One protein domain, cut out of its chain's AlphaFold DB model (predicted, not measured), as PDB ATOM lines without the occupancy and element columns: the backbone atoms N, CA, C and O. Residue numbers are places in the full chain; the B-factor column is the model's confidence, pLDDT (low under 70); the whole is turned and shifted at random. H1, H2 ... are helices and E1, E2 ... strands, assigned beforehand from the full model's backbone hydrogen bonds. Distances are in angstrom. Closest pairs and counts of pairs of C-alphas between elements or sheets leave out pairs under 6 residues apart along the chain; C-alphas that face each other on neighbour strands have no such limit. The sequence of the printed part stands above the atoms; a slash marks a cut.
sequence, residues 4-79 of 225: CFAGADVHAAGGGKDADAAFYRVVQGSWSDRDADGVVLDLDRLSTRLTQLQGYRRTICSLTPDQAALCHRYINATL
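AT A GLANCE: This is residues 4 to 79 of the 225 residues of the protein "Mrr_cat domain-containing protein" of Sphingomonas sp. Leaf17 (UniProt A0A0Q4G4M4). Strand pairs E1 with E4 and E2 with E3 make a kinked arm whose tip, residues 15 to 20, sticks out far from helices H1 and H2. The printed part has 76 residues, under half in four named strands, then two named helices; mixed class, antiparallel sheets. It is loose, radius of gyration of the C-alphas 15.0 A, spanning 48 by 24 by 20 A.

HOW THE PARTS SIT: E1, residues 4 to 6, is antiparallel to E4, 27 to 32, N 28 and O 5 at 2.8 A. E2, residues 11 to 13, and E3, 22 to 24, form a hairpin, N 11 and O 24 at 2.8 A. H1, residues 48 to 55, touches H2, 65 to 75, about perpendicular at 85 degrees, closest at C-alphas 50 and 67, 6.4 A. H2 has every O i to N i+4 pair within hydrogen-bond range, H1 1 of 4, and 3 of 5 O i to N i+3.

IN THESE COORDINATES: E1 begins at C-alpha 4 (-16.809, 19.937, 1.086); H2, 15.4 A long, ends at C-alpha 75 (-17.372, 19.295, 10.793).

THE WHOLE: The link E4 to H1 is long; residues 14 to 20 have pLDDT under 70.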
ATOM      1  N   CYS A   4     -16.926  21.146   1.895       91.12
ATOM      2  CA  CYS A   4     -16.809  19.937   1.086       91.12
ATOM      3  C   CYS A   4     -15.352  19.456   1.099       91.12
ATOM      4  O   CYS A   4     -14.455  20.192   1.519       91.12
ATOM      5  N   PHE A   5     -15.107  18.245   0.603       90.69
ATOM      6  CA  PHE A   5     -13.756  17.774   0.311       90.69
ATOM      7  C   PHE A   5     -13.420  18.047  -1.156       90.69
ATOM      8  O   PHE A   5     -14.234  17.801  -2.045       90.69
ATOM      9  N   ALA A   6     -12.228  18.577  -1.426       91.75
ATOM     10  CA  ALA A   6     -11.747  18.789  -2.788       91.75
ATOM     11  C   ALA A   6     -10.999  17.546  -3.289       91.75
ATOM     12  O   ALA A   6     -10.234  16.936  -2.544       91.75
ATOM     13  N   GLY A   7     -11.180  17.206  -4.564       91.06
ATOM     14  CA  GLY A   7     -10.438  16.150  -5.243       91.06
ATOM     15  C   GLY A   7      -8.930  16.404  -5.247       91.06
ATOM     16  O   GLY A   7      -8.471  17.539  -5.091       91.06
ATOM     17  N   ALA A   8      -8.153  15.335  -5.418       90.94
ATOM     18  CA  ALA A   8      -6.696  15.428  -5.471       90.94
ATOM     19  C   ALA A   8      -6.216  16.150  -6.743       90.94
ATOM     20  O   ALA A   8      -5.278  16.949  -6.680       90.94
ATOM     21  N   ASP A   9      -6.895  15.905  -7.864       92.62
ATOM     22  CA  ASP A   9      -6.490  16.389  -9.179       92.62
ATOM     23  C   ASP A   9      -6.857  17.859  -9.402       92.62
ATOM     24  O   ASP A   9      -7.945  18.326  -9.053       92.62
ATOM     25  N   VAL A  10      -5.923  18.591 -10.013       89.56
ATOM     26  CA  VAL A  10      -6.107  19.981 -10.438       89.56
ATOM     27  C   VAL A  10      -6.352  20.003 -11.940       89.56
ATOM     28  O   VAL A  10      -5.556  19.484 -12.719       89.56
ATOM     29  N   HIS A  11      -7.439  20.648 -12.342       89.62
ATOM     30  CA  HIS A  11      -7.841  20.799 -13.733       89.62
ATOM     31  C   HIS A  11      -7.711  22.261 -14.164       89.62
ATOM     32  O   HIS A  11      -8.006  23.170 -13.388       89.62
ATOM     33  N   ALA A  12      -7.303  22.492 -15.410       86.81
ATOM     34  CA  ALA A  12      -7.332  23.815 -16.026       86.81
ATOM     35  C   ALA A  12      -8.703  24.061 -16.677       86.81
ATOM     36  O   ALA A  12      -9.209  23.224 -17.428       86.81
ATOM     37  N   ALA A  13      -9.313  25.211 -16.402       79.94
ATOM     38  CA  ALA A  13     -10.547  25.657 -17.029       79.94
ATOM     39  C   ALA A  13     -10.231  26.463 -18.304       79.94
ATOM     40  O   ALA A  13      -9.948  27.654 -18.232       79.94
ATOM     41  N   GLY A  14     -10.331  25.814 -19.470       68.38
ATOM     42  CA  GLY A  14     -10.321  26.462 -20.792       68.38
ATOM     43  C   GLY A  14      -8.942  26.881 -21.337       68.38
ATOM     44  O   GLY A  14      -8.060  27.310 -20.604       68.38
ATOM     45  N   GLY A  15      -8.765  26.750 -22.660       59.59
ATOM     46  CA  GLY A  15      -7.499  26.886 -23.405       59.59
ATOM     47  C   GLY A  15      -6.978  28.312 -23.634       59.59
ATOM     48  O   GLY A  15      -6.694  28.684 -24.772       59.59
ATOM     49  N   GLY A  16      -6.865  29.117 -22.578       55.66
ATOM     50  CA  GLY A  16      -6.149  30.396 -22.620       55.66
ATOM     51  C   GLY A  16      -4.629  30.192 -22.626       55.66
ATOM     52  O   GLY A  16      -4.128  29.293 -21.956       55.66
ATOM     53  N   LYS A  17      -3.891  31.019 -23.383       55.91
ATOM     54  CA  LYS A  17      -2.415  31.057 -23.348       55.91
ATOM     55  C   LYS A  17      -1.946  31.290 -21.904       55.91
ATOM     56  O   LYS A  17      -2.512  32.153 -21.242       55.91
ATOM     57  N   ASP A  18      -0.917  30.546 -21.494       58.38
ATOM     58  CA  ASP A  18      -0.330  30.295 -20.156       58.38
ATOM     59  C   ASP A  18      -0.437  31.338 -19.014       58.38
ATOM     60  O   ASP A  18      -0.179  30.982 -17.867       58.38
ATOM     61  N   ALA A  19      -0.810  32.595 -19.255       60.59
ATOM     62  CA  ALA A  19      -0.875  33.645 -18.235       60.59
ATOM     63  C   ALA A  19      -2.238  33.782 -17.516       60.59
ATOM     64  O   ALA A  19      -2.246  34.214 -16.369       60.59
ATOM     65  N   ASP A  20      -3.361  33.382 -18.134       62.44
ATOM     66  CA  ASP A  20      -4.726  33.591 -17.589       62.44
ATOM     67  C   ASP A  20      -5.489  32.280 -17.289       62.44
ATOM     68  O   ASP A  20      -6.719  32.258 -17.191       62.44
ATOM     69  N   ALA A  21      -4.784  31.151 -17.166       70.44
ATOM     70  CA  ALA A  21      -5.419  29.860 -16.913       70.44
ATOM     71  C   ALA A  21      -6.024  29.797 -15.495       70.44
ATOM     72  O   ALA A  21      -5.320  29.893 -14.488       70.44
ATOM     73  N   ALA A  22      -7.340  29.590 -15.409       80.88
ATOM     74  CA  ALA A  22      -8.015  29.323 -14.144       80.88
ATOM     75  C   ALA A  22      -7.894  27.835 -13.787       80.88
ATOM     76  O   ALA A  22      -8.129  26.970 -14.627       80.88
ATOM     77  N   PHE A  23      -7.574  27.528 -12.533       87.69
ATOM     78  CA  PHE A  23      -7.467  26.153 -12.046       87.69
ATOM     79  C   PHE A  23      -8.607  25.819 -11.089       87.69
ATOM     80  O   PHE A  23      -9.011  26.650 -10.274       87.69
ATOM     81  N   TYR A  24      -9.110  24.590 -11.158       90.00
ATOM     82  CA  TYR A  24     -10.156  24.103 -10.267       90.00
ATOM     83  C   TYR A  24      -9.905  22.659  -9.832       90.00
ATOM     84  O   TYR A  24      -9.191  21.898 -10.483       90.00
ATOM     85  N   ARG A  25     -10.522  22.284  -8.714       91.81
ATOM     86  CA  ARG A  25     -10.607  20.903  -8.232       91.81
ATOM     87  C   ARG A  25     -12.071  20.500  -8.179       91.81
ATOM     88  O   ARG A  25     -12.925  21.327  -7.854       91.81
ATOM     89  N   VAL A  26     -12.365  19.247  -8.504       92.06
ATOM     90  CA  VAL A  26     -13.734  18.715  -8.426       92.06
ATOM     91  C   VAL A  26     -14.097  18.452  -6.965       92.06
ATOM     92  O   VAL A  26     -13.249  18.052  -6.174       92.06
ATOM     93  N   VAL A  27     -15.354  18.685  -6.595       91.94
ATOM     94  CA  VAL A  27     -15.866  18.352  -5.260       91.94
ATOM     95  C   VAL A  27     -15.979  16.835  -5.120       91.94
ATOM     96  O   VAL A  27     -16.585  16.176  -5.961       91.94
ATOM     97  N   GLN A  28     -15.420  16.279  -4.051       92.25
ATOM     98  CA  GLN A  28     -15.646  14.893  -3.658       92.25
ATOM     99  C   GLN A  28     -16.977  14.797  -2.909       92.25
ATOM    100  O   GLN A  28     -17.126  15.336  -1.813       92.25
ATOM    101  N   GLY A  29     -17.950  14.115  -3.516       89.31
ATOM    102  CA  GLY A  29     -19.303  14.004  -2.978       89.31
ATOM    103  C   GLY A  29     -20.116  15.276  -3.217       89.31
ATOM    104  O   GLY A  29     -20.245  15.734  -4.351       89.31
ATOM    105  N   SER A  30     -20.684  15.836  -2.151       91.62
ATOM    106  CA  SER A  30     -21.527  17.030  -2.200       91.62
ATOM    107  C   SER A  30     -21.054  18.092  -1.213       91.62
ATOM    108  O   SER A  30     -20.360  17.808  -0.239       91.62
ATOM    109  N   TRP A  31     -21.476  19.331  -1.447       92.25
ATOM    110  CA  TRP A  31     -21.407  20.365  -0.421       92.25
ATOM    111  C   TRP A  31     -22.357  20.031   0.730       92.25
ATOM    112  O   TRP A  31     -23.454  19.522   0.499       92.25
ATOM    113  N   SER A  32     -21.943  20.351   1.952       92.50
ATOM    114  CA  SER A  32     -22.749  20.217   3.164       92.50
ATOM    115  C   SER A  32     -22.687  21.506   3.975       92.50
ATOM    116  O   SER A  32     -21.641  22.150   4.064       92.50
ATOM    117  N   ASP A  33     -23.807  21.887   4.575       93.06
ATOM    118  CA  ASP A  33     -23.903  22.914   5.612       93.06
ATOM    119  C   ASP A  33     -24.073  22.311   7.013       93.06
ATOM    120  O   ASP A  33     -24.332  23.039   7.971       93.06
ATOM    121  N   ARG A  34     -23.921  20.989   7.139       95.31
ATOM    122  CA  ARG A  34     -24.126  20.222   8.370       95.31
ATOM    123  C   ARG A  34     -22.847  19.563   8.852       95.31
ATOM    124  O   ARG A  34     -21.993  19.225   8.034       95.31
ATOM    125  N   ASP A  35     -22.730  19.377  10.157       94.88
ATOM    126  CA  ASP A  35     -21.704  18.525  10.757       94.88
ATOM    127  C   ASP A  35     -22.039  17.025  10.622       94.88
ATOM    128  O   ASP A  35     -23.025  16.639   9.985       94.88
ATOM    129  N   ALA A  36     -21.188  16.174  11.201       93.88
ATOM    130  CA  ALA A  36     -21.324  14.720  11.201       93.88
ATOM    131  C   ALA A  36     -22.592  14.214  11.913       93.88
ATOM    132  O   ALA A  36     -23.086  13.146  11.553       93.88
ATOM    133  N   ASP A  37     -23.150  14.992  12.846       94.88
ATOM    134  CA  ASP A  37     -24.404  14.681  13.545       94.88
ATOM    135  C   ASP A  37     -25.637  15.231  12.799       94.88
ATOM    136  O   ASP A  37     -26.780  15.072  13.235       94.88
ATOM    137  N   GLY A  38     -25.432  15.879  11.648       94.00
ATOM    138  CA  GLY A  38     -26.494  16.457  10.831       94.00
ATOM    139  C   GLY A  38     -26.986  17.820  11.323       94.00
ATOM    140  O   GLY A  38     -27.986  18.329  10.802       94.00
ATOM    141  N   VAL A  39     -26.309  18.443  12.288       93.56
ATOM    142  CA  VAL A  39     -26.659  19.765  12.813       93.56
ATOM    143  C   VAL A  39     -26.136  20.845  11.871       93.56
ATOM    144  O   VAL A  39     -25.010  20.785  11.385       93.56
ATOM    145  N   VAL A  40     -26.966  21.853  11.598       94.81
ATOM    146  CA  VAL A  40     -26.587  22.976  10.729       94.81
ATOM    147  C   VAL A  40     -25.459  23.777  11.380       94.81
ATOM    148  O   VAL A  40     -25.568  24.230  12.522       94.81
ATOM    149  N   LEU A  41     -24.387  23.994  10.620       91.88
ATOM    150  CA  LEU A  41     -23.233  24.799  11.000       91.88
ATOM    151  C   LEU A  41     -23.565  26.289  10.873       91.88
ATOM    152  O   LEU A  41     -23.102  26.965   9.952       91.88
ATOM    153  N   ASP A  42     -24.395  26.805  11.773       89.75
ATOM    154  CA  ASP A  42     -24.800  28.213  11.799       89.75
ATOM    155  C   ASP A  42     -23.611  29.153  12.079       89.75
ATOM    156  O   ASP A  42     -22.717  28.835  12.864       89.75
ATOM    157  N   LEU A  43     -23.605  30.325  11.444       86.19
ATOM    158  CA  LEU A  43     -22.611  31.372  11.666       86.19
ATOM    159  C   LEU A  43     -22.574  31.859  13.108       86.19
ATOM    160  O   LEU A  43     -21.479  32.097  13.611       86.19
ATOM    161  N   ASP A  44     -23.720  31.908  13.784       87.00
ATOM    162  CA  ASP A  44     -23.802  32.348  15.180       87.00
ATOM    163  C   ASP A  44     -23.075  31.392  16.144       87.00
ATOM    164  O   ASP A  44     -22.731  31.756  17.268       87.00
ATOM    165  N   ARG A  45     -22.806  30.157  15.700       83.44
ATOM    166  CA  ARG A  45     -22.127  29.113  16.485       83.44
ATOM    167  C   ARG A  45     -20.658  28.937  16.104       83.44
ATOM    168  O   ARG A  45     -19.929  28.197  16.773       83.44
ATOM    169  N   LEU A  46     -20.213  29.590  15.033       88.62
ATOM    170  CA  LEU A  46     -18.861  29.453  14.509       88.62
ATOM    171  C   LEU A  46     -17.928  30.509  15.089       88.62
ATOM    172  O   LEU A  46     -18.268  31.679  15.239       88.62
ATOM    173  N   SER A  47     -16.693  30.096  15.363       90.38
ATOM    174  CA  SER A  47     -15.637  31.021  15.764       90.38
ATOM    175  C   SER A  47     -15.411  32.097  14.698       90.38
ATOM    176  O   SER A  47     -15.326  31.793  13.505       90.38
ATOM    177  N   THR A  48     -15.185  33.340  15.133       90.00
ATOM    178  CA  THR A  48     -14.805  34.461  14.253       90.00
ATOM    179  C   THR A  48     -13.556  34.170  13.422       90.00
ATOM    180  O   THR A  48     -13.419  34.643  12.295       90.00
ATOM    181  N   ARG A  49     -12.676  33.300  13.935       90.56
ATOM    182  CA  ARG A  49     -11.492  32.800  13.223       90.56
ATOM    183  C   ARG A  49     -11.842  32.035  11.944       90.56
ATOM    184  O   ARG A  49     -11.014  31.996  11.036       90.56
ATOM    185  N   LEU A  50     -13.030  31.432  11.870       89.69
ATOM    186  CA  LEU A  50     -13.548  30.760  10.678       89.69
ATOM    187  C   LEU A  50     -14.476  31.664   9.869       89.69
ATOM    188  O   LEU A  50     -14.393  31.665   8.643       89.69
ATOM    189  N   THR A  51     -15.328  32.467  10.512       89.19
ATOM    190  CA  THR A  51     -16.265  33.329   9.770       89.19
ATOM    191  C   THR A  51     -15.554  34.433   8.980       89.19
ATOM    192  O   THR A  51     -16.012  34.801   7.901       89.19
ATOM    193  N   GLN A  52     -14.359  34.869   9.392       88.50
ATOM    194  CA  GLN A  52     -13.522  35.764   8.575       88.50
ATOM    195  C   GLN A  52     -13.139  35.179   7.199       88.50
ATOM    196  O   GLN A  52     -12.789  35.921   6.285       88.50
ATOM    197  N   LEU A  53     -13.224  33.855   7.024       86.94
ATOM    198  CA  LEU A  53     -12.924  33.176   5.762       86.94
ATOM    199  C   LEU A  53     -14.124  33.127   4.804       86.94
ATOM    200  O   LEU A  53     -13.986  32.670   3.672       86.94
ATOM    201  N   GLN A  54     -15.297  33.625   5.201       82.94
ATOM    202  CA  GLN A  54     -16.508  33.592   4.371       82.94
ATOM    203  C   GLN A  54     -16.399  34.363   3.047       82.94
ATOM    204  O   GLN A  54     -17.217  34.152   2.147       82.94
ATOM    205  N   GLY A  55     -15.416  35.261   2.925       82.19
ATOM    206  CA  GLY A  55     -15.107  35.956   1.674       82.19
ATOM    207  C   GLY A  55     -14.559  35.027   0.584       82.19
ATOM    208  O   GLY A  55     -14.770  35.293  -0.598       82.19
ATOM    209  N   TYR A  56     -13.934  33.904   0.959       83.00
ATOM    210  CA  TYR A  56     -13.379  32.906   0.039       83.00
ATOM    211  C   TYR A  56     -14.476  31.982  -0.513       83.00
ATOM    212  O   TYR A  56     -14.558  30.792  -0.215       83.00
ATOM    213  N   ARG A  57     -15.389  32.554  -1.303       79.81
ATOM    214  CA  ARG A  57     -16.515  31.819  -1.892       79.81
ATOM    215  C   ARG A  57     -16.060  31.047  -3.125       79.81
ATOM    216  O   ARG A  57     -15.612  31.649  -4.093       79.81
ATOM    217  N   ARG A  58     -16.260  29.722  -3.113       79.81
ATOM    218  CA  ARG A  58     -15.874  28.801  -4.207       79.81
ATOM    219  C   ARG A  58     -14.374  28.832  -4.541       79.81
ATOM    220  O   ARG A  58     -13.983  28.420  -5.628       79.81
ATOM    221  N   THR A  59     -13.542  29.292  -3.610       82.44
ATOM    222  CA  THR A  59     -12.084  29.301  -3.726       82.44
ATOM    223  C   THR A  59     -11.478  28.504  -2.577       82.44
ATOM    224  O   THR A  59     -12.015  28.472  -1.471       82.44
ATOM    225  N   ILE A  60     -10.368  27.820  -2.846       85.25
ATOM    226  CA  ILE A  60      -9.600  27.136  -1.804       85.25
ATOM    227  C   ILE A  60      -8.698  28.184  -1.158       85.25
ATOM    228  O   ILE A  60      -7.948  28.865  -1.855       85.25
ATOM    229  N   CYS A  61      -8.771  28.316   0.164       86.69
ATOM    230  CA  CYS A  61      -7.881  29.173   0.938       86.69
ATOM    231  C   CYS A  61      -7.034  28.333   1.896       86.69
ATOM    232  O   CYS A  61      -7.428  27.243   2.313       86.69
ATOM    233  N   SER A  62      -5.852  28.840   2.235       88.88
ATOM    234  CA  SER A  62      -5.004  28.230   3.254       88.88
ATOM    235  C   SER A  62      -5.559  28.537   4.643       88.88
ATOM    236  O   SER A  62      -5.853  29.689   4.958       88.88
ATOM    237  N   LEU A  63      -5.666  27.507   5.479       91.50
ATOM    238  CA  LEU A  63      -6.024  27.640   6.888       91.50
ATOM    239  C   LEU A  63      -4.755  27.667   7.738       91.50
ATOM    240  O   LEU A  63      -3.814  26.916   7.475       91.50
ATOM    241  N   THR A  64      -4.739  28.481   8.790       94.06
ATOM    242  CA  THR A  64      -3.749  28.307   9.860       94.06
ATOM    243  C   THR A  64      -3.985  26.972  10.583       94.06
ATOM    244  O   THR A  64      -5.102  26.445  10.535       94.06
ATOM    245  N   PRO A  65      -2.984  26.418  11.295       94.12
ATOM    246  CA  PRO A  65      -3.158  25.177  12.056       94.12
ATOM    247  C   PRO A  65      -4.368  25.212  13.005       94.12
ATOM    248  O   PRO A  65      -5.167  24.277  13.031       94.12
ATOM    249  N   ASP A  66      -4.567  26.333  13.702       91.75
ATOM    250  CA  ASP A  66      -5.711  26.551  14.594       91.75
ATOM    251  C   ASP A  66      -7.054  26.540  13.851       91.75
ATOM    252  O   ASP A  66      -8.026  25.951  14.326       91.75
ATOM    253  N   GLN A  67      -7.128  27.199  12.689       93.19
ATOM    254  CA  GLN A  67      -8.338  27.224  11.863       93.19
ATOM    255  C   GLN A  67      -8.661  25.836  11.314       93.19
ATOM    256  O   GLN A  67      -9.817  25.428  11.349       93.19
ATOM    257  N   ALA A  68      -7.653  25.090  10.857       92.25
ATOM    258  CA  ALA A  68      -7.834  23.720  10.394       92.25
ATOM    259  C   ALA A  68      -8.368  22.825  11.524       92.25
ATOM    260  O   ALA A  68      -9.371  22.137  11.338       92.25
ATOM    261  N   ALA A  69      -7.769  22.896  12.718       92.12
ATOM    262  CA  ALA A  69      -8.229  22.144  13.883       92.12
ATOM    263  C   ALA A  69      -9.673  22.503  14.281       92.12
ATOM    264  O   ALA A  69     -10.466  21.611  14.582       92.12
ATOM    265  N   LEU A  70     -10.035  23.790  14.248       92.25
ATOM    266  CA  LEU A  70     -11.410  24.245  14.479       92.25
ATOM    267  C   LEU A  70     -12.375  23.700  13.419       92.25
ATOM    268  O   LEU A  70     -13.403  23.138  13.784       92.25
ATOM    269  N   CYS A  71     -12.046  23.825  12.128       91.69
ATOM    270  CA  CYS A  71     -12.853  23.281  11.032       91.69
ATOM    271  C   CYS A  71     -13.104  21.784  11.215       91.69
ATOM    272  O   CYS A  71     -14.248  21.345  11.130       91.69
ATOM    273  N   HIS A  72     -12.056  21.013  11.517       92.19
ATOM    274  CA  HIS A  72     -12.179  19.580  11.766       92.19
ATOM    275  C   HIS A  72     -13.094  19.271  12.949       92.19
ATOM    276  O   HIS A  72     -13.910  18.361  12.844       92.19
ATOM    277  N   ARG A  73     -13.000  20.023  14.052       93.00
ATOM    278  CA  ARG A  73     -13.895  19.836  15.202       93.00
ATOM    279  C   ARG A  73     -15.350  20.129  14.855       93.00
ATOM    280  O   ARG A  73     -16.200  19.290  15.117       93.00
ATOM    281  N   TYR A  74     -15.625  21.270  14.222       93.25
ATOM    282  CA  TYR A  74     -16.986  21.635  13.827       93.25
ATOM    283  C   TYR A  74     -17.595  20.623  12.858       93.25
ATOM    284  O   TYR A  74     -18.708  20.173  13.082       93.25
ATOM    285  N   ILE A  75     -16.868  20.236  11.805       93.50
ATOM    286  CA  ILE A  75     -17.372  19.295  10.793       93.50
ATOM    287  C   ILE A  75     -17.627  17.911  11.395       93.50
ATOM    288  O   ILE A  75     -18.617  17.278  11.049       93.50
ATOM    289  N   ASN A  76     -16.772  17.447  12.308       94.44
ATOM    290  CA  ASN A  76     -16.913  16.133  12.939       94.44
ATOM    291  C   ASN A  76     -17.722  16.159  14.247       94.44
ATOM    292  O   ASN A  76     -17.609  15.217  15.027       94.44
ATOM    293  N   ALA A  77     -18.457  17.243  14.534       93.00
ATOM    294  CA  ALA A  77     -19.224  17.420  15.775       93.00
ATOM    295  C   ALA A  77     -18.417  17.111  17.060       93.00
ATOM    296  O   ALA A  77     -18.934  16.650  18.075       93.00
ATOM    297  N   THR A  78     -17.106  17.353  17.026       93.44
ATOM    298  CA  THR A  78     -16.195  16.985  18.111       93.44
ATOM    299  C   THR A  78     -15.996  18.166  19.050       93.44
ATOM    300  O   THR A  78     -15.542  19.236  18.632       93.44
ATOM    301  N   LEU A  79     -16.289  17.966  20.334       86.00
ATOM    302  CA  LEU A  79     -16.034  18.968  21.366       86.00
ATOM    303  C   LEU A  79     -14.535  19.235  21.534       86.00
ATOM    304  O   LEU A  79     -13.687  18.363  21.340       86.00
TER     305      LEU A  79